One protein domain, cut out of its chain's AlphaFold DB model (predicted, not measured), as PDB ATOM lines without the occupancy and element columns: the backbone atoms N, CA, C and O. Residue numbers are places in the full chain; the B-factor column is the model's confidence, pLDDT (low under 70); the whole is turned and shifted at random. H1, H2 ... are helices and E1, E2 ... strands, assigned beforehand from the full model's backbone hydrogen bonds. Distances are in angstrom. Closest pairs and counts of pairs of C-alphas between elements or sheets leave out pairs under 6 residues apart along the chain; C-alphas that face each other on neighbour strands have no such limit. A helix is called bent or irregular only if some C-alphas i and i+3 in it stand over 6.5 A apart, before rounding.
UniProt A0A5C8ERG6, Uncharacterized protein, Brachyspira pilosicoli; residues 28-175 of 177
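Overview. This is residues 28 to 175 of the 177 residues of an uncharacterized protein of Brachyspira pilosicoli (UniProt A0A5C8ERG6). One antiparallel sheet curls like part of a barrel and folds back on itself, E1 and E2 facing E4 to E7 with E3 as the hinge, while H1 caps one end of the fold. On the side of E5 and E6 away from E1 and E2, H2 and H3 pack on the sheet, and H4 and H5 lie beyond them. The printed part has 148 residues with five named helices and seven named strands, along the chain H1, E1 to E6, H2 to H5, E7; the sheet's order is E1 E2 E3 E4 E5 E6 E7. The class is mixed, helices and strands; the whole is compact, with a radius of gyration of the C-alphas of 14.2 A and spans of 41 by 33 by 23 A.

Arrangement. Start at H1, residues 31 to 40, then pass through E1, residues 46 to 49, E2, 52 to 55, E3, 62 to 70, E4, 74 to 78, E5, 86 to 92, and E6, 95 to 101: these six strands are a meander, each the antiparallel neighbour of the one before. Look within hydrogen-bond range for N 47 and O 54 at 2.9 A, N 53 and O 64 at 2.9 A, N 76 and O 68 at 2.8 A, N 87 and O 77 at 2.7 A, and N 90 and O 97 at 2.8 A. E3 bends by 77 degrees at residue 67. H1 is on the sheet at a height of 8.3 A, over E4 and across it at 86 degrees on the local plane; its closest C-alphas to E1 are Ala 39 and Val 48, 5.0 A apart. H2, residues 103 to 116, is on the sheet at a height of 9.1 A, along E5 at 16 degrees on the local plane. H3, residues 118 to 130, is on it at a height of 8.7 A, across E5 at 69 degrees on the local plane; it is irregular, with C-alphas 119 and 122 7.4 A apart. H2 touches H3 with residues 109 to 113 alone, closest at the C-alphas of Thr 113 and Ala 121, 5.3 A. H4, residues 137 to 140, touches H3 at the C-alphas of Val 140 and Val 124, 4.7 A. H5, residues 148 to 163, touches H2 at a shallow tilt of 21 degrees, opposite ways, closest at the C-alphas of Tyr 157 and Ala 108, 4.9 A. E7, residues 171 to 174, is an edge strand, antiparallel to E6, with N 173 and O 96 2.8 A apart. Every O i to N i+4 pair is within hydrogen-bond range in H1, H2 and H5, and 7 of 9 in H3; H4 is too short for such a pair.

Along the chain. Find C-alpha 31 at (235.529, 113.770, 127.569), where H1 begins. E3 and E6 each measure 19.6 A, E5 19.3 A, H2 20.0 A, H3 19.5 A and H5 21.8 A. E7 ends at C-alpha 174, (240.644, 95.592, 140.018).

Size, cuts and confidence. The C-alphas of Ser 49 and Asp 148 are the two farthest apart, 41.5 A. The printed part has no cut, and no link is long. Its mean pLDDT is 84.3; residues 28 to 31, 33, 82 to 83, 132 to 133 and 163 to 169 are under 70.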
ATOM      1  N   GLY A  28     229.141 118.634 133.523       53.78
ATOM      2  CA  GLY A  28     229.951 117.432 133.640       53.78
ATOM      3  C   GLY A  28     231.397 117.752 133.240       53.78
ATOM      4  O   GLY A  28     231.628 118.686 132.465       53.78
ATOM      5  N   PRO A  29     232.388 117.024 133.767       56.84
ATOM      6  CA  PRO A  29     233.711 117.043 133.161       56.84
ATOM      7  C   PRO A  29     233.572 116.653 131.680       56.84
ATOM      8  O   PRO A  29     232.838 115.720 131.376       56.84
ATOM      9  N   GLY A  30     234.232 117.359 130.760       60.69
ATOM     10  CA  GLY A  30     234.246 116.946 129.351       60.69
ATOM     11  C   GLY A  30     235.000 115.627 129.151       60.69
ATOM     12  O   GLY A  30     235.716 115.181 130.054       60.69
ATOM     13  N   ASP A  31     234.894 115.044 127.957       66.06
ATOM     14  CA  ASP A  31     235.529 113.770 127.569       66.06
ATOM     15  C   ASP A  31     237.010 113.667 127.986       66.06
ATOM     16  O   ASP A  31     237.455 112.645 128.514       66.06
ATOM     17  N   ASP A  32     237.761 114.766 127.856       70.50
ATOM     18  CA  ASP A  32     239.177 114.858 128.232       70.50
ATOM     19  C   ASP A  32     239.450 114.468 129.691       70.50
ATOM     20  O   ASP A  32     240.485 113.873 129.999       70.50
ATOM     21  N   PHE A  33     238.544 114.787 130.618       69.38
ATOM     22  CA  PHE A  33     238.711 114.440 132.030       69.38
ATOM     23  C   PHE A  33     238.672 112.924 132.242       69.38
ATOM     24  O   PHE A  33     239.460 112.378 133.021       69.38
ATOM     25  N   PHE A  34     237.782 112.234 131.535       73.12
ATOM     26  CA  PHE A  34     237.587 110.796 131.675       73.12
ATOM     27  C   PHE A  34     238.638 110.001 130.922       73.12
ATOM     28  O   PHE A  34     239.181 109.047 131.481       73.12
ATOM     29  N   LEU A  35     239.026 110.453 129.730       72.12
ATOM     30  CA  LEU A  35     240.183 109.909 129.023       72.12
ATOM     31  C   LEU A  35     241.455 110.045 129.868       72.12
ATOM     32  O   LEU A  35     242.248 109.109 129.955       72.12
ATOM     33  N   ASN A  36     241.612 111.155 130.595       76.12
ATOM     34  CA  ASN A  36     242.720 111.341 131.532       76.12
ATOM     35  C   ASN A  36     242.620 110.398 132.747       76.12
ATOM     36  O   ASN A  36     243.636 109.880 133.210       76.12
ATOM     37  N   LYS A  37     241.411 110.115 133.248       76.25
ATOM     38  CA  LYS A  37     241.190 109.120 134.312       76.25
ATOM     39  C   LYS A  37     241.506 107.695 133.841       76.25
ATOM     40  O   LYS A  37     242.124 106.952 134.596       76.25
ATOM     41  N   LEU A  38     241.130 107.336 132.613       82.06
ATOM     42  CA  LEU A  38     241.487 106.065 131.977       82.06
ATOM     43  C   LEU A  38     243.002 105.944 131.792       82.06
ATOM     44  O   LEU A  38     243.587 104.956 132.221       82.06
ATOM     45  N   ALA A  39     243.651 106.983 131.263       80.44
ATOM     46  CA  ALA A  39     245.101 107.029 131.069       80.44
ATOM     47  C   ALA A  39     245.905 106.952 132.379       80.44
ATOM     48  O   ALA A  39     247.008 106.415 132.401       80.44
ATOM     49  N   LYS A  40     245.365 107.493 133.478       81.88
ATOM     50  CA  LYS A  40     245.986 107.443 134.815       81.88
ATOM     51  C   LYS A  40     245.606 106.213 135.629       81.88
ATOM     52  O   LYS A  40     246.152 106.018 136.715       81.88
ATOM     53  N   GLY A  41     244.637 105.435 135.165       82.12
ATOM     54  CA  GLY A  41     244.194 104.252 135.873       82.12
ATOM     55  C   GLY A  41     245.281 103.189 135.912       82.12
ATOM     56  O   GLY A  41     246.088 103.053 134.997       82.12
ATOM     57  N   ASN A  42     245.304 102.426 137.000       87.75
ATOM     58  CA  ASN A  42     246.232 101.319 137.169       87.75
ATOM     59  C   ASN A  42     245.448 100.077 137.572       87.75
ATOM     60  O   ASN A  42     245.261  99.817 138.760       87.75
ATOM     61  N   TRP A  43     244.972  99.335 136.577       91.31
ATOM     62  CA  TRP A  43     244.215  98.103 136.774       91.31
ATOM     63  C   TRP A  43     245.057  96.883 136.408       91.31
ATOM     64  O   TRP A  43     245.969  96.956 135.579       91.31
ATOM     65  N   GLU A  44     244.802  95.764 137.080       91.38
ATOM     66  CA  GLU A  44     245.388  94.470 136.728       91.38
ATOM     67  C   GLU A  44     245.072  94.143 135.269       91.38
ATOM     68  O   GLU A  44     243.980  94.437 134.803       91.38
ATOM     69  N   GLY A  45     246.045  93.620 134.520       90.75
ATOM     70  CA  GLY A  45     245.843  93.239 133.118       90.75
ATOM     71  C   GLY A  45     245.614  94.382 132.117       90.75
ATOM     72  O   GLY A  45     245.647  94.120 130.921       90.75
ATOM     73  N   VAL A  46     245.441  95.636 132.555       92.50
ATOM     74  CA  VAL A  46     245.103  96.770 131.676       92.50
ATOM     75  C   VAL A  46     246.221  97.812 131.633       92.50
ATOM     76  O   VAL A  46     246.816  98.166 132.656       92.50
ATOM     77  N   SER A  47     246.484  98.333 130.437       91.50
ATOM     78  CA  SER A  47     247.381  99.460 130.179       91.50
ATOM     79  C   SER A  47     246.727 100.432 129.203       91.50
ATOM     80  O   SER A  47     246.231 100.014 128.162       91.50
ATOM     81  N   VAL A  48     246.763 101.728 129.505       89.38
ATOM     82  CA  VAL A  48     246.264 102.785 128.615       89.38
ATOM     83  C   VAL A  48     247.435 103.673 128.209       89.38
ATOM     84  O   VAL A  48     248.163 104.180 129.060       89.38
ATOM     85  N   SER A  49     247.638 103.847 126.905       86.81
ATOM     86  CA  SER A  49     248.715 104.664 126.340       86.81
ATOM     87  C   SER A  49     248.191 105.474 125.161       86.81
ATOM     88  O   SER A  49     247.926 104.930 124.088       86.81
ATOM     89  N   GLY A  50     248.058 106.789 125.349       84.50
ATOM     90  CA  GLY A  50     247.419 107.659 124.363       84.50
ATOM     91  C   GLY A  50     245.986 107.201 124.090       84.50
ATOM     92  O   GLY A  50     245.208 107.022 125.024       84.50
ATOM     93  N   ASN A  51     245.669 106.952 122.820       88.75
ATOM     94  CA  ASN A  51     244.351 106.478 122.397       88.75
ATOM     95  C   ASN A  51     244.223 104.950 122.436       88.75
ATOM     96  O   ASN A  51     243.205 104.424 122.009       88.75
ATOM     97  N   THR A  52     245.229 104.219 122.907       90.94
ATOM     98  CA  THR A  52     245.201 102.757 122.903       90.94
ATOM     99  C   THR A  52     244.967 102.215 124.303       90.94
ATOM    100  O   THR A  52     245.665 102.598 125.245       90.94
ATOM    101  N   ILE A  53     244.022 101.285 124.428       91.81
ATOM    102  CA  ILE A  53     243.880 100.417 125.596       91.81
ATOM    103  C   ILE A  53     244.370  99.016 125.234       91.81
ATOM    104  O   ILE A  53     244.028  98.463 124.190       91.81
ATOM    105  N   THR A  54     245.198  98.442 126.095       93.12
ATOM    106  CA  THR A  54     245.662  97.060 125.998       93.12
ATOM    107  C   THR A  54     245.151  96.296 127.203       93.12
ATOM    108  O   THR A  54     245.312  96.752 128.336       93.12
ATOM    109  N   ILE A  55     244.549  95.143 126.944       92.50
ATOM    110  CA  ILE A  55     243.968  94.254 127.942       92.50
ATOM    111  C   ILE A  55     244.626  92.881 127.809       92.50
ATOM    112  O   ILE A  55     244.896  92.419 126.699       92.50
ATOM    113  N   THR A  56     244.945  92.281 128.952       91.25
ATOM    114  CA  THR A  56     245.630  90.993 129.080       91.25
ATOM    115  C   THR A  56     245.060  90.196 130.256       91.25
ATOM    116  O   THR A  56     244.795  90.766 131.318       91.25
ATOM    117  N   GLY A  57     244.954  88.874 130.100       81.06
ATOM    118  CA  GLY A  57     244.476  87.959 131.136       81.06
ATOM    119  C   GLY A  57     242.955  87.759 131.201       81.06
ATOM    120  O   GLY A  57     242.482  87.247 132.217       81.06
ATOM    121  N   GLY A  58     242.209  88.126 130.156       79.88
ATOM    122  CA  GLY A  58     240.753  88.015 130.067       79.88
ATOM    123  C   GLY A  58     240.206  87.728 128.656       79.88
ATOM    124  O   GLY A  58     240.922  87.546 127.674       79.88
ATOM    125  N   LEU A  59     238.882  87.665 128.557       76.12
ATOM    126  CA  LEU A  59     238.075  87.480 127.346       76.12
ATOM    127  C   LEU A  59     238.190  88.676 126.388       76.12
ATOM    128  O   LEU A  59     237.979  88.538 125.180       76.12
ATOM    129  N   GLY A  60     238.530  89.847 126.931       79.88
ATOM    130  CA  GLY A  60     238.828  91.071 126.193       79.88
ATOM    131  C   GLY A  60     240.294  91.229 125.784       79.88
ATOM    132  O   GLY A  60     240.693  92.353 125.499       79.88
ATOM    133  N   ASP A  61     241.102  90.164 125.796       88.94
ATOM    134  CA  ASP A  61     242.531  90.262 125.486       88.94
ATOM    135  C   ASP A  61     242.787  90.826 124.089       88.94
ATOM    136  O   ASP A  61     242.315  90.305 123.074       88.94
ATOM    137  N   GLY A  62     243.577  91.897 124.042       90.69
ATOM    138  CA  GLY A  62     243.835  92.609 122.804       90.69
ATOM    139  C   GLY A  62     244.343  94.028 123.004       90.69
ATOM    140  O   GLY A  62     244.597  94.496 124.115       90.69
ATOM    141  N   SER A  63     244.506  94.718 121.878       92.50
ATOM    142  CA  SER A  63     244.887  96.124 121.822       92.50
ATOM    143  C   SER A  63     243.878  96.857 120.958       92.50
ATOM    144  O   SER A  63     243.717  96.512 119.790       92.50
ATOM    145  N   TYR A  64     243.256  97.883 121.523       93.50
ATOM    146  CA  TYR A  64     242.117  98.572 120.935       93.50
ATOM    147  C   TYR A  64     242.382 100.073 120.870       93.50
ATOM    148  O   TYR A  64     242.983 100.639 121.787       93.50
ATOM    149  N   THR A  65     241.923 100.724 119.807       92.94
ATOM    150  CA  THR A  65     242.095 102.165 119.581       92.94
ATOM    151  C   THR A  65     240.806 102.901 119.907       92.94
ATOM    152  O   THR A  65     239.734 102.450 119.528       92.94
ATOM    153  N   LEU A  66     240.898 104.028 120.608       91.56
ATOM    154  CA  LEU A  66     239.755 104.856 120.969       91.56
ATOM    155  C   LEU A  66     239.034 105.304 119.698       91.56
ATOM    156  O   LEU A  66     239.629 105.967 118.849       91.56
ATOM    157  N   ASP A  67     237.763 104.939 119.611       91.56
ATOM    158  CA  ASP A  67     236.857 105.301 118.527       91.56
ATOM    159  C   ASP A  67     235.965 106.471 118.961       91.56
ATOM    160  O   ASP A  67     235.904 107.506 118.302       91.56
ATOM    161  N   SER A  68     235.331 106.334 120.126       88.69
ATOM    162  CA  SER A  68     234.389 107.311 120.680       88.69
ATOM    163  C   SER A  68     234.331 107.222 122.211       88.69
ATOM    164  O   SER A  68     234.905 106.314 122.818       88.69
ATOM    165  N   THR A  69     233.676 108.180 122.867       87.56
ATOM    166  CA  THR A  69     233.362 108.105 124.303       87.56
ATOM    167  C   THR A  69     231.946 107.577 124.506       87.56
ATOM    168  O   THR A  69     231.095 107.713 123.631       87.56
ATOM    169  N   ILE A  70     231.691 106.954 125.660       84.94
ATOM    170  CA  ILE A  70     230.345 106.515 126.043       84.94
ATOM    171  C   ILE A  70     229.860 107.290 127.258       84.94
ATOM    172  O   ILE A  70     230.444 107.214 128.345       84.94
ATOM    173  N   GLY A  71     228.786 108.049 127.048       74.81
ATOM    174  CA  GLY A  71     228.147 108.867 128.071       74.81
ATOM    175  C   GLY A  71     229.116 109.792 128.809       74.81
ATOM    176  O   GLY A  71     228.983 109.940 130.017       74.81
ATOM    177  N   GLY A  72     230.179 110.264 128.151       74.81
ATOM    178  CA  GLY A  72     231.292 110.984 128.774       74.81
ATOM    179  C   GLY A  72     232.079 110.198 129.835       74.81
ATOM    180  O   GLY A  72     233.179 110.593 130.166       74.81
ATOM    181  N   LEU A  73     231.582 109.079 130.370       78.81
ATOM    182  CA  LEU A  73     232.133 108.385 131.538       78.81
ATOM    183  C   LEU A  73     233.198 107.337 131.193       78.81
ATOM    184  O   LEU A  73     233.961 106.938 132.076       78.81
ATOM    185  N   GLY A  74     233.237 106.869 129.946       85.75
ATOM    186  CA  GLY A  74     234.137 105.811 129.494       85.75
ATOM    187  C   GLY A  74     234.519 105.934 128.023       85.75
ATOM    188  O   GLY A  74     234.136 106.884 127.342       85.75
ATOM    189  N   GLY A  75     235.276 104.955 127.535       90.00
ATOM    190  CA  GLY A  75     235.724 104.894 126.145       90.00
ATOM    191  C   GLY A  75     235.180 103.669 125.419       90.00
ATOM    192  O   GLY A  75     235.081 102.585 125.997       90.00
ATOM    193  N   ILE A  76     234.858 103.849 124.144       92.06
ATOM    194  CA  ILE A  76     234.595 102.788 123.179       92.06
ATOM    195  C   ILE A  76     235.853 102.660 122.324       92.06
ATOM    196  O   ILE A  76     236.281 103.620 121.682       92.06
ATOM    197  N   TYR A  77     236.462 101.481 122.332       93.00
ATOM    198  CA  TYR A  77     237.709 101.218 121.630       93.00
ATOM    199  C   TYR A  77     237.516 100.104 120.605       93.00
ATOM    200  O   TYR A  77     236.915  99.080 120.911       93.00
ATOM    201  N   LYS A  78     238.045 100.279 119.401       94.31
ATOM    202  CA  LYS A  78     237.921  99.343 118.285       94.31
ATOM    203  C   LYS A  78     239.139  98.433 118.172       94.31
ATOM    204  O   LYS A  78     240.275  98.892 118.298       94.31
ATOM    205  N   ASP A  79     238.910  97.151 117.908       91.88
ATOM    206  CA  ASP A  79     239.957  96.213 117.507       91.88
ATOM    207  C   ASP A  79     240.233  96.376 116.009       91.88
ATOM    208  O   ASP A  79     239.601  95.746 115.158       91.88
ATOM    209  N   ASP A  80     241.202  97.224 115.675       81.94
ATOM    210  CA  ASP A  80     241.606  97.459 114.285       81.94
ATOM    211  C   ASP A  80     242.259  96.226 113.624       81.94
ATOM    212  O   ASP A  80     242.535  96.245 112.422       81.94
ATOM    213  N   LYS A  81     242.553  95.162 114.389       77.06
ATOM    214  CA  LYS A  81     243.344  94.010 113.929       77.06
ATOM    215  C   LYS A  81     242.553  92.705 113.847       77.06
ATOM    216  O   LYS A  81     242.863  91.903 112.969       77.06
ATOM    217  N   ASN A  82     241.552  92.483 114.702       65.62
ATOM    218  CA  ASN A  82     240.791  91.229 114.749       65.62
ATOM    219  C   ASN A  82     239.276  91.474 114.654       65.62
ATOM    220  O   ASN A  82     238.598  91.700 115.651       65.62
ATOM    221  N   ASN A  83     238.735  91.364 113.439       66.81
ATOM    222  CA  ASN A  83     237.299  91.397 113.117       66.81
ATOM    223  C   ASN A  83     236.535  92.709 113.383       66.81
ATOM    224  O   ASN A  83     235.363  92.777 113.022       66.81
ATOM    225  N   GLY A  84     237.171  93.762 113.911       78.50
ATOM    226  CA  GLY A  84     236.518  95.063 114.099       78.50
ATOM    227  C   GLY A  84     235.547  95.116 115.279       78.50
ATOM    228  O   GLY A  84     234.726  96.031 115.331       78.50
ATOM    229  N   ASP A  85     235.638  94.158 116.206       89.88
ATOM    230  CA  ASP A  85     234.899  94.188 117.468       89.88
ATOM    231  C   ASP A  85     235.302  95.412 118.300       89.88
ATOM    232  O   ASP A  85     236.396  95.965 118.167       89.88
ATOM    233  N   TYR A  86     234.428  95.808 119.213       92.06
ATOM    234  CA  TYR A  86     234.632  96.933 120.109       92.06
ATOM    235  C   TYR A  86     234.776  96.448 121.543       92.06
ATOM    236  O   TYR A  86     234.175  95.454 121.945       92.06
ATOM    237  N   ILE A  87     235.533  97.184 122.345       92.06
ATOM    238  CA  ILE A  87     235.539  97.066 123.792       92.06
ATOM    239  C   ILE A  87     235.090  98.385 124.402       92.06
ATOM    240  O   ILE A  87     235.633  99.453 124.125       92.06
ATOM    241  N   ILE A  88     234.058  98.305 125.227       91.38
ATOM    242  CA  ILE A  88     233.536  99.439 125.975       91.38
ATOM    243  C   ILE A  88     234.150  99.366 127.362       91.38
ATOM    244  O   ILE A  88     233.951  98.366 128.046       91.38
ATOM    245  N   ALA A  89     234.888 100.393 127.769       90.81
ATOM    246  CA  ALA A  89     235.608 100.440 129.035       90.81
ATOM    247  C   ALA A  89     235.128 101.621 129.890       90.81
ATOM    248  O   ALA A  89     235.269 102.784 129.502       90.81
ATOM    249  N   VAL A  90     234.588 101.326 131.076       89.19
ATOM    250  CA  VAL A  90     234.050 102.324 132.010       89.19
ATOM    251  C   VAL A  90     234.687 102.160 133.397       89.19
ATOM    252  O   VAL A  90     234.563 101.096 134.012       89.19
ATOM    253  N   PRO A  91     235.380 103.185 133.926       87.12
ATOM    254  CA  PRO A  91     235.961 103.149 135.264       87.12
ATOM    255  C   PRO A  91     234.898 103.317 136.367       87.12
ATOM    256  O   PRO A  91     234.151 104.294 136.375       87.12
ATOM    257  N   ASP A  92     234.912 102.430 137.366       85.94
ATOM    258  CA  ASP A  92     234.089 102.480 138.587       85.94
ATOM    259  C   ASP A  92     234.982 102.477 139.838       85.94
ATOM    260  O   ASP A  92     235.465 101.437 140.302       85.94
ATOM    261  N   GLY A  93     235.237 103.671 140.377       82.31
ATOM    262  CA  GLY A  93     236.143 103.854 141.510       82.31
ATOM    263  C   GLY A  93     237.540 103.299 141.214       82.31
ATOM    264  O   GLY A  93     238.256 103.834 140.369       82.31
ATOM    265  N   SER A  94     237.919 102.236 141.926       84.81
ATOM    266  CA  SER A  94     239.189 101.516 141.763       84.81
ATOM    267  C   SER A  94     239.140 100.395 140.720       84.81
ATOM    268  O   SER A  94     240.142  99.725 140.509       84.81
ATOM    269  N   ASN A  95     237.993 100.142 140.093       88.75
ATOM    270  CA  ASN A  95     237.820  99.063 139.125       88.75
ATOM    271  C   ASN A  95     237.632  99.625 137.715       88.75
ATOM    272  O   ASN A  95     237.186 100.761 137.546       88.75
ATOM    273  N   LEU A  96     237.928  98.806 136.715       90.00
ATOM    274  CA  LEU A  96     237.526  99.031 135.336       90.00
ATOM    275  C   LEU A  96     236.547  97.937 134.928       90.00
ATOM    276  O   LEU A  96     236.814  96.754 135.138       90.00
ATOM    277  N   HIS A  97     235.424  98.343 134.355       89.56
ATOM    278  CA  HIS A  97     234.469  97.439 133.736       89.56
ATOM    279  C   HIS A  97     234.654  97.471 132.236       89.56
ATOM    280  O   HIS A  97     234.689  98.554 131.655       89.56
ATOM    281  N   THR A  98     234.738  96.301 131.619       90.44
ATOM    282  CA  THR A  98     234.828  96.191 130.167       90.44
ATOM    283  C   THR A  98     233.755  95.271 129.628       90.44
ATOM    284  O   THR A  98     233.398  94.307 130.295       90.44
ATOM    285  N   VAL A  99     233.257  95.548 128.426       89.06
ATOM    286  CA  VAL A  99     232.407  94.631 127.655       89.06
ATOM    287  C   VAL A  99     232.907  94.632 126.216       89.06
ATOM    288  O   VAL A  99     232.961  95.690 125.591       89.06
ATOM    289  N   LYS A 100     233.265  93.461 125.683       88.81
ATOM    290  CA  LYS A 100     233.574  93.275 124.257       88.81
ATOM    291  C   LYS A 100     232.303  92.965 123.465       88.81
ATOM    292  O   LYS A 100     231.568  92.039 123.804       88.81
ATOM    293  N   VAL A 101     232.045  93.707 122.403       88.62
ATOM    294  CA  VAL A 101     230.816  93.624 121.612       88.62
ATOM    295  C   VAL A 101     231.115  93.770 120.125       88.62
ATOM    296  O   VAL A 101     232.149  94.308 119.749       88.62
ATOM    297  N   ASP A 102     230.198  93.311 119.276       89.12
ATOM    298  CA  ASP A 102     230.223  93.644 117.852       89.12
ATOM    299  C   ASP A 102     229.686  95.072 117.622       89.12
ATOM    300  O   ASP A 102     229.212  95.741 118.546       89.12
ATOM    301  N   GLU A 103     229.763  95.552 116.381       90.56
ATOM    302  CA  GLU A 103     229.312  96.898 116.004       90.56
ATOM    303  C   GLU A 103     227.831  97.149 116.325       90.56
ATOM    304  O   GLU A 103     227.485  98.183 116.890       90.56
ATOM    305  N   GLU A 104     226.968  96.174 116.036       89.75
ATOM    306  CA  GLU A 104     225.521  96.294 116.230       89.75
ATOM    307  C   GLU A 104     225.152  96.402 117.719       89.75
ATOM    308  O   GLU A 104     224.339  97.242 118.110       89.75
ATOM    309  N   ARG A 105     225.781  95.593 118.584       89.56
ATOM    310  CA  ARG A 105     225.590  95.697 120.037       89.56
ATOM    311  C   ARG A 105     226.216  96.967 120.605       89.56
ATOM    312  O   ARG A 105     225.644  97.535 121.532       89.56
ATOM    313  N   LYS A 106     227.350  97.430 120.068       91.00
ATOM    314  CA  LYS A 106     227.946  98.725 120.433       91.00
ATOM    315  C   LYS A 106     226.964  99.866 120.153       91.00
ATOM    316  O   LYS A 106     226.709 100.665 121.051       91.00
ATOM    317  N   ASP A 107     226.361  99.899 118.965       92.00
ATOM    318  CA  ASP A 107     225.356 100.909 118.608       92.00
ATOM    319  C   ASP A 107     224.120 100.823 119.513       92.00
ATOM    320  O   ASP A 107     223.604 101.847 119.959       92.00
ATOM    321  N   ALA A 108     223.676  99.609 119.849       92.06
ATOM    322  CA  ALA A 108     222.552  99.414 120.760       92.06
ATOM    323  C   ALA A 108     222.847  99.919 122.181       92.06
ATOM    324  O   ALA A 108     222.016 100.594 122.787       92.06
ATOM    325  N   ILE A 109     224.037  99.632 122.709       91.38
ATOM    326  CA  ILE A 109     224.483 100.117 124.020       91.38
ATOM    327  C   ILE A 109     224.579 101.647 124.037       91.38
ATOM    328  O   ILE A 109     224.158 102.277 125.015       91.38
ATOM    329  N   ASN A 110     225.106 102.246 122.966       91.62
ATOM    330  CA  ASN A 110     225.189 103.697 122.858       91.62
ATOM    331  C   ASN A 110     223.793 104.326 122.791       91.62
ATOM    332  O   ASN A 110     223.513 105.236 123.560       91.62
ATOM    333  N   GLY A 111     222.882 103.762 121.992       92.56
ATOM    334  CA  GLY A 111     221.495 104.225 121.912       92.56
ATOM    335  C   GLY A 111     220.757 104.166 123.252       92.56
ATOM    336  O   GLY A 111     220.060 105.111 123.614       92.56
ATOM    337  N   ILE A 112     220.954 103.105 124.048       92.50
ATOM    338  CA  ILE A 112     220.404 103.056 125.415       92.50
ATOM    339  C   ILE A 112     221.001 104.178 126.268       92.50
ATOM    340  O   ILE A 112     220.255 104.855 126.973       92.50
ATOM    341  N   THR A 113     222.319 104.383 126.203       91.25
ATOM    342  CA  THR A 113     223.028 105.418 126.972       91.25
ATOM    343  C   THR A 113     222.558 106.829 126.613       91.25
ATOM    344  O   THR A 113     222.334 107.637 127.513       91.25
ATOM    345  N   ASP A 114     222.332 107.097 125.327       90.88
ATOM    346  CA  ASP A 114     221.815 108.374 124.829       90.88
ATOM    347  C   ASP A 114     220.402 108.661 125.369       90.88
ATOM    348  O   ASP A 114     220.086 109.803 125.703       90.88
ATOM    349  N   ILE A 115     219.567 107.624 125.516       91.69
ATOM    350  CA  ILE A 115     218.213 107.744 126.078       91.69
ATOM    351  C   ILE A 115     218.252 107.946 127.596       91.69
ATOM    352  O   ILE A 115     217.579 108.828 128.124       91.69
ATOM    353  N   VAL A 116     219.004 107.114 128.326       90.00
ATOM    354  CA  VAL A 116     219.024 107.182 129.798       90.00
ATOM    355  C   VAL A 116     219.833 108.366 130.331       90.00
ATOM    356  O   VAL A 116     219.727 108.691 131.515       90.00
ATOM    357  N   GLY A 117     220.643 108.992 129.479       86.88
ATOM    358  CA  GLY A 117     221.555 110.067 129.830       86.88
ATOM    359  C   GLY A 117     222.915 109.570 130.323       86.88
ATOM    360  O   GLY A 117     223.056 108.513 130.944       86.88
ATOM    361  N   GLU A 118     223.924 110.400 130.079       84.25
ATOM    362  CA  GLU A 118     225.344 110.160 130.358       84.25
ATOM    363  C   GLU A 118     225.623 109.681 131.793       84.25
ATOM    364  O   GLU A 118     226.380 108.737 132.012       84.25
ATOM    365  N   GLU A 119     224.948 110.262 132.789       82.25
ATOM    366  CA  GLU A 119     225.088 109.884 134.203       82.25
ATOM    367  C   GLU A 119     224.738 108.426 134.510       82.25
ATOM    368  O   GLU A 119     225.168 107.893 135.535       82.25
ATOM    369  N   ASN A 120     223.948 107.794 133.642       87.19
ATOM    370  CA  ASN A 120     223.425 106.452 133.825       87.19
ATOM    371  C   ASN A 120     224.204 105.414 133.003       87.19
ATOM    372  O   ASN A 120     223.954 104.217 133.165       87.19
ATOM    373  N   ALA A 121     225.198 105.831 132.205       85.81
ATOM    374  CA  ALA A 121     225.979 104.950 131.332       85.81
ATOM    375  C   ALA A 121     226.633 103.781 132.093       85.81
ATOM    376  O   ALA A 121     226.566 102.633 131.661       85.81
ATOM    377  N   LEU A 122     227.206 104.031 133.279       86.50
ATOM    378  CA  LEU A 122     227.784 102.964 134.109       86.50
ATOM    379  C   LEU A 122     226.729 101.925 134.535       86.50
ATOM    380  O   LEU A 122     227.013 100.726 134.579       86.50
ATOM    381  N   GLY A 123     225.506 102.372 134.834       86.81
ATOM    382  CA  GLY A 123     224.381 101.492 135.157       86.81
ATOM    383  C   GLY A 123     224.010 100.592 133.981       86.81
ATOM    384  O   GLY A 123     223.887  99.383 134.161       86.81
ATOM    385  N   VAL A 124     223.943 101.162 132.775       88.50
ATOM    386  CA  VAL A 124     223.684 100.425 131.528       88.50
ATOM    387  C   VAL A 124     224.756  99.362 131.290       88.50
ATOM    388  O   VAL A 124     224.433  98.182 131.167       88.50
ATOM    389  N   ILE A 125     226.037  99.746 131.304       87.31
ATOM    390  CA  ILE A 125     227.156  98.824 131.045       87.31
ATOM    391  C   ILE A 125     227.229  97.706 132.081       87.31
ATOM    392  O   ILE A 125     227.423  96.542 131.728       87.31
ATOM    393  N   THR A 126     227.047  98.024 133.363       85.94
ATOM    394  CA  THR A 126     227.081  97.001 134.417       85.94
ATOM    395  C   THR A 126     225.842  96.107 134.417       85.94
ATOM    396  O   THR A 126     225.981  94.927 134.736       85.94
ATOM    397  N   GLY A 127     224.664  96.620 134.049       84.75
ATOM    398  CA  GLY A 127     223.435  95.834 133.899       84.75
ATOM    399  C   GLY A 127     223.525  94.842 132.740       84.75
ATOM    400  O   GLY A 127     223.310  93.646 132.929       84.75
ATOM    401  N   ILE A 128     223.957  95.320 131.569       83.50
ATOM    402  CA  ILE A 128     224.175  94.482 130.382       83.50
ATOM    403  C   ILE A 128     225.265  93.443 130.648       83.50
ATOM    404  O   ILE A 128     225.089  92.260 130.354       83.50
ATOM    405  N   GLY A 129     226.384  93.884 131.225       77.56
ATOM    406  CA  GLY A 129     227.552  93.043 131.427       77.56
ATOM    407  C   GLY A 129     227.346  91.926 132.449       77.56
ATOM    408  O   GLY A 129     227.681  90.779 132.173       77.56
ATOM    409  N   LYS A 130     226.743  92.215 133.612       74.00
ATOM    410  CA  LYS A 130     226.521  91.198 134.662       74.00
ATOM    411  C   LYS A 130     225.570  90.081 134.250       74.00
ATOM    412  O   LYS A 130     225.654  88.993 134.811       74.00
ATOM    413  N   ASN A 131     224.680  90.356 133.303       70.69
ATOM    414  CA  ASN A 131     223.676  89.403 132.851       70.69
ATOM    415  C   ASN A 131     224.057  88.728 131.529       70.69
ATOM    416  O   ASN A 131     223.188  88.156 130.879       70.69
ATOM    417  N   ASN A 132     225.331  88.794 131.115       67.94
ATOM    418  CA  ASN A 132     225.830  88.255 129.844       67.94
ATOM    419  C   ASN A 132     224.943  88.667 128.658       67.94
ATOM    420  O   ASN A 132     224.654  87.858 127.781       67.94
ATOM    421  N   GLY A 133     224.455  89.908 128.630       65.38
ATOM    422  CA  GLY A 133     223.549  90.359 127.575       65.38
ATOM    423  C   GLY A 133     222.171  89.694 127.598       65.38
ATOM    424  O   GLY A 133     221.502  89.725 126.588       65.38
ATOM    425  N   ASN A 134     221.727  89.097 128.705       74.50
ATOM    426  CA  ASN A 134     220.340  88.693 128.951       74.50
ATOM    427  C   ASN A 134     219.723  89.618 130.010       74.50
ATOM    428  O   ASN A 134     219.372  89.195 131.112       74.50
ATOM    429  N   THR A 135     219.674  90.913 129.700       81.81
ATOM    430  CA  THR A 135     219.176  91.947 130.617       81.81
ATOM    431  C   THR A 135     217.772  92.402 130.218       81.81
ATOM    432  O   THR A 135     217.285  92.097 129.125       81.81
ATOM    433  N   ASN A 136     217.093  93.125 131.101       86.88
ATOM    434  CA  ASN A 136     215.785  93.714 130.828       86.88
ATOM    435  C   ASN A 136     215.796  95.233 131.039       86.88
ATOM    436  O   ASN A 136     216.744  95.805 131.576       86.88
ATOM    437  N   VAL A 137     214.720  95.881 130.589       88.62
ATOM    438  CA  VAL A 137     214.578  97.341 130.650       88.62
ATOM    439  C   VAL A 137     214.735  97.855 132.080       88.62
ATOM    440  O   VAL A 137     215.457  98.823 132.292       88.62
ATOM    441  N   ASP A 138     214.139  97.183 133.064       87.19
ATOM    442  CA  ASP A 138     214.126  97.646 134.454       87.19
ATOM    443  C   ASP A 138     215.522  97.620 135.091       87.19
ATOM    444  O   ASP A 138     215.836  98.446 135.950       87.19
ATOM    445  N   GLU A 139     216.385  96.702 134.657       86.12
ATOM    446  CA  GLU A 139     217.771  96.621 135.112       86.12
ATOM    447  C   GLU A 139     218.630  97.762 134.570       86.12
ATOM    448  O   GLU A 139     219.367  98.385 135.339       86.12
ATOM    449  N   VAL A 140     218.525  98.058 133.270       87.06
ATOM    450  CA  VAL A 140     219.363  99.082 132.623       87.06
ATOM    451  C   VAL A 140     218.902 100.505 132.937       87.06
ATOM    452  O   VAL A 140     219.728 101.415 132.958       87.06
ATOM    453  N   VAL A 141     217.615 100.703 133.255       88.62
ATOM    454  CA  VAL A 141     217.055 102.029 133.587       88.62
ATOM    455  C   VAL A 141     216.872 102.265 135.083       88.62
ATOM    456  O   VAL A 141     216.332 103.295 135.470       88.62
ATOM    457  N   LYS A 142     217.336 101.358 135.951       84.69
ATOM    458  CA  LYS A 142     217.084 101.401 137.406       84.69
ATOM    459  C   LYS A 142     217.400 102.749 138.075       84.69
ATOM    460  O   LYS A 142     216.756 103.107 139.058       84.69
ATOM    461  N   ASN A 143     218.393 103.471 137.560       80.62
ATOM    462  CA  ASN A 143     218.830 104.769 138.085       80.62
ATOM    463  C   ASN A 143     218.438 105.956 137.185       80.62
ATOM    464  O   ASN A 143     218.759 107.098 137.506       80.62
ATOM    465  N   ALA A 144     217.737 105.695 136.080       87.19
ATOM    466  CA  ALA A 144     217.352 106.682 135.088       87.19
ATOM    467  C   ALA A 144     215.862 107.019 135.196       87.19
ATOM    468  O   ALA A 144     215.012 106.146 135.379       87.19
ATOM    469  N   ASN A 145     215.530 108.300 135.046       87.62
ATOM    470  CA  ASN A 145     214.141 108.727 134.941       87.62
ATOM    471  C   ASN A 145     213.717 108.715 133.469       87.62
ATOM    472  O   ASN A 145     213.844 109.728 132.787       87.62
ATOM    473  N   VAL A 146     213.232 107.564 133.003       90.69
ATOM    474  CA  VAL A 146     212.766 107.355 131.626       90.69
ATOM    475  C   VAL A 146     211.246 107.193 131.567       90.69
ATOM    476  O   VAL A 146     210.628 106.562 132.430       90.69
ATOM    477  N   SER A 147     210.640 107.751 130.529       93.50
ATOM    478  CA  SER A 147     209.232 107.579 130.179       93.50
ATOM    479  C   SER A 147     208.942 106.178 129.631       93.50
ATOM    480  O   SER A 147     209.840 105.459 129.194       93.50
ATOM    481  N   ASP A 148     207.666 105.793 129.589       92.25
ATOM    482  CA  ASP A 148     207.265 104.497 129.022       92.25
ATOM    483  C   ASP A 148     207.637 104.373 127.536       92.25
ATOM    484  O   ASP A 148     208.065 103.313 127.090       92.25
ATOM    485  N   LYS A 149     207.579 105.480 126.785       92.38
ATOM    486  CA  LYS A 149     208.013 105.517 125.384       92.38
ATOM    487  C   LYS A 149     209.518 105.261 125.241       92.38
ATOM    488  O   LYS A 149     209.935 104.520 124.358       92.38
ATOM    489  N   GLU A 150     210.330 105.861 126.108       94.62
ATOM    490  CA  GLU A 150     211.780 105.634 126.132       94.62
ATOM    491  C   GLU A 150     212.106 104.192 126.534       94.62
ATOM    492  O   GLU A 150     212.990 103.576 125.945       94.62
ATOM    493  N   LYS A 151     211.343 103.599 127.463       92.50
ATOM    494  CA  LYS A 151     211.470 102.171 127.795       92.50
ATOM    495  C   LYS A 151     211.174 101.270 126.597       92.50
ATOM    496  O   LYS A 151     211.925 100.328 126.363       92.50
ATOM    497  N   GLU A 152     210.129 101.551 125.820       92.56
ATOM    498  CA  GLU A 152     209.834 100.791 124.594       92.56
ATOM    499  C   GLU A 152     210.981 100.867 123.576       92.56
ATOM    500  O   GLU A 152     211.282  99.886 122.892       92.56
ATOM    501  N   GLU A 153     211.638 102.022 123.467       93.19
ATOM    502  CA  GLU A 153     212.792 102.210 122.588       93.19
ATOM    503  C   GLU A 153     214.027 101.455 123.095       93.19
ATOM    504  O   GLU A 153     214.631 100.689 122.341       93.19
ATOM    505  N   ILE A 154     214.324 101.549 124.393       93.12
ATOM    506  CA  ILE A 154     215.375 100.764 125.058       93.12
ATOM    507  C   ILE A 154     215.133  99.265 124.868       93.12
ATOM    508  O   ILE A 154     216.071  98.515 124.603       93.12
ATOM    509  N   GLN A 155     213.883  98.805 124.927       91.44
ATOM    510  CA  GLN A 155     213.560  97.393 124.741       91.44
ATOM    511  C   GLN A 155     213.904  96.878 123.334       91.44
ATOM    512  O   GLN A 155     214.286  95.714 123.191       91.44
ATOM    513  N   LYS A 156     213.847  97.729 122.299       91.44
ATOM    514  CA  LYS A 156     214.304  97.370 120.943       91.44
ATOM    515  C   LYS A 156     215.816  97.159 120.904       91.44
ATOM    516  O   LYS A 156     216.274  96.185 120.315       91.44
ATOM    517  N   TYR A 157     216.581  98.021 121.571       92.12
ATOM    518  CA  TYR A 157     218.029  97.850 121.699       92.12
ATOM    519  C   TYR A 157     218.392  96.607 122.514       92.12
ATOM    520  O   TYR A 157     219.276  95.845 122.126       92.12
ATOM    521  N   LEU A 158     217.661  96.335 123.597       89.81
ATOM    522  CA  LEU A 158     217.850  95.114 124.378       89.81
ATOM    523  C   LEU A 158     217.546  93.848 123.577       89.81
ATOM    524  O   LEU A 158     218.200  92.836 123.788       89.81
ATOM    525  N   TYR A 159     216.617  93.888 122.620       88.44
ATOM    526  CA  TYR A 159     216.395  92.754 121.723       88.44
ATOM    527  C   TYR A 159     217.628  92.444 120.860       88.44
ATOM    528  O   TYR A 159     217.953  91.276 120.668       88.44
ATOM    529  N   ILE A 160     218.349  93.466 120.387       87.69
ATOM    530  CA  ILE A 160     219.613  93.298 119.645       87.69
ATOM    531  C   ILE A 160     220.686  92.686 120.554       87.69
ATOM    532  O   ILE A 160     221.377  91.740 120.171       87.69
ATOM    533  N   ILE A 161     220.795  93.198 121.782       86.38
ATOM    534  CA  ILE A 161     221.775  92.740 122.775       86.38
ATOM    535  C   ILE A 161     221.512  91.277 123.165       86.38
ATOM    536  O   ILE A 161     222.426  90.453 123.066       86.38
ATOM    537  N   ASN A 162     220.263  90.952 123.513       83.19
ATOM    538  CA  ASN A 162     219.830  89.637 123.986       83.19
ATOM    539  C   ASN A 162     219.688  88.602 122.862       83.19
ATOM    540  O   ASN A 162     219.940  87.413 123.065       83.19
ATOM    541  N   GLY A 163     219.283  89.029 121.663       67.44
ATOM    542  CA  GLY A 163     218.953  88.151 120.538       67.44
ATOM    543  C   GLY A 163     220.146  87.408 119.932       67.44
ATOM    544  O   GLY A 163     219.952  86.430 119.214       67.44
ATOM    545  N   LYS A 164     221.378  87.824 120.237       63.78
ATOM    546  CA  LYS A 164     222.608  87.204 119.720       63.78
ATOM    547  C   LYS A 164     223.304  86.249 120.709       63.78
ATOM    548  O   LYS A 164     224.453  85.870 120.480       63.78
ATOM    549  N   GLY A 165     222.635  85.836 121.789       55.78
ATOM    550  CA  GLY A 165     223.256  85.030 122.850       55.78
ATOM    551  C   GLY A 165     224.265  85.836 123.673       55.78
ATOM    552  O   GLY A 165     224.311  87.058 123.559       55.78
ATOM    553  N   GLU A 166     225.047  85.165 124.519       53.25
ATOM    554  CA  GLU A 166     225.856  85.807 125.561       53.25
ATOM    555  C   GLU A 166     226.712  86.991 125.058       53.25
ATOM    556  O   GLU A 166     227.482  86.875 124.096       53.25
ATOM    557  N   ALA A 167     226.637  88.130 125.754       53.88
ATOM    558  CA  ALA A 167     227.699  89.135 125.761       53.88
ATOM    559  C   ALA A 167     228.891  88.546 126.541       53.88
ATOM    560  O   ALA A 167     229.114  88.875 127.702       53.88
ATOM    561  N   ASN A 168     229.581  87.585 125.917       52.47
ATOM    562  CA  ASN A 168     230.633  86.706 126.455       52.47
ATOM    563  C   ASN A 168     231.922  87.429 126.901       52.47
ATOM    564  O   ASN A 168     233.024  86.970 126.614       52.47
ATOM    565  N   SER A 169     231.842  88.606 127.511       69.19
ATOM    566  CA  SER A 169     233.013  89.481 127.603       69.19
ATOM    567  C   SER A 169     232.955  90.552 128.682       69.19
ATOM    568  O   SER A 169     233.831  91.421 128.708       69.19
ATOM    569  N   TYR A 170     231.930  90.541 129.542       82.25
ATOM    570  CA  TYR A 170     231.947  91.443 130.682       82.25
ATOM    571  C   TYR A 170     233.031  91.028 131.660       82.25
ATOM    572  O   TYR A 170     233.006  89.926 132.208       82.25
ATOM    573  N   GLU A 171     233.948  91.947 131.923       85.69
ATOM    574  CA  GLU A 171     235.041  91.723 132.850       85.69
ATOM    575  C   GLU A 171     235.221  92.910 133.776       85.69
ATOM    576  O   GLU A 171     234.892  94.062 133.472       85.69
ATOM    577  N   LYS A 172     235.721  92.595 134.966       87.06
ATOM    578  CA  LYS A 172     236.023  93.567 135.999       87.06
ATOM    579  C   LYS A 172     237.493  93.445 136.362       87.06
ATOM    580  O   LYS A 172     237.905  92.441 136.935       87.06
ATOM    581  N   TYR A 173     238.238  94.510 136.112       88.31
ATOM    582  CA  TYR A 173     239.657  94.607 136.420       88.31
ATOM    583  C   TYR A 173     239.859  95.438 137.692       88.31
ATOM    584  O   TYR A 173     239.522  96.628 137.704       88.31
ATOM    585  N   PRO A 174     240.358  94.851 138.794       88.62
ATOM    586  CA  PRO A 174     240.644  95.592 140.018       88.62
ATOM    587  C   PRO A 174     241.903  96.457 139.864       88.62
ATOM    588  O   PRO A 174     242.765  96.187 139.028       88.62
ATOM    589  N   SER A 175     242.041  97.498 140.687       86.50
ATOM    590  CA  SER A 175     243.269  98.297 140.743       86.50
ATOM    591  C   SER A 175     244.457  97.461 141.218       86.50
ATOM    592  O   SER A 175     244.316  96.729 142.203       86.50
TER     593      SER A 175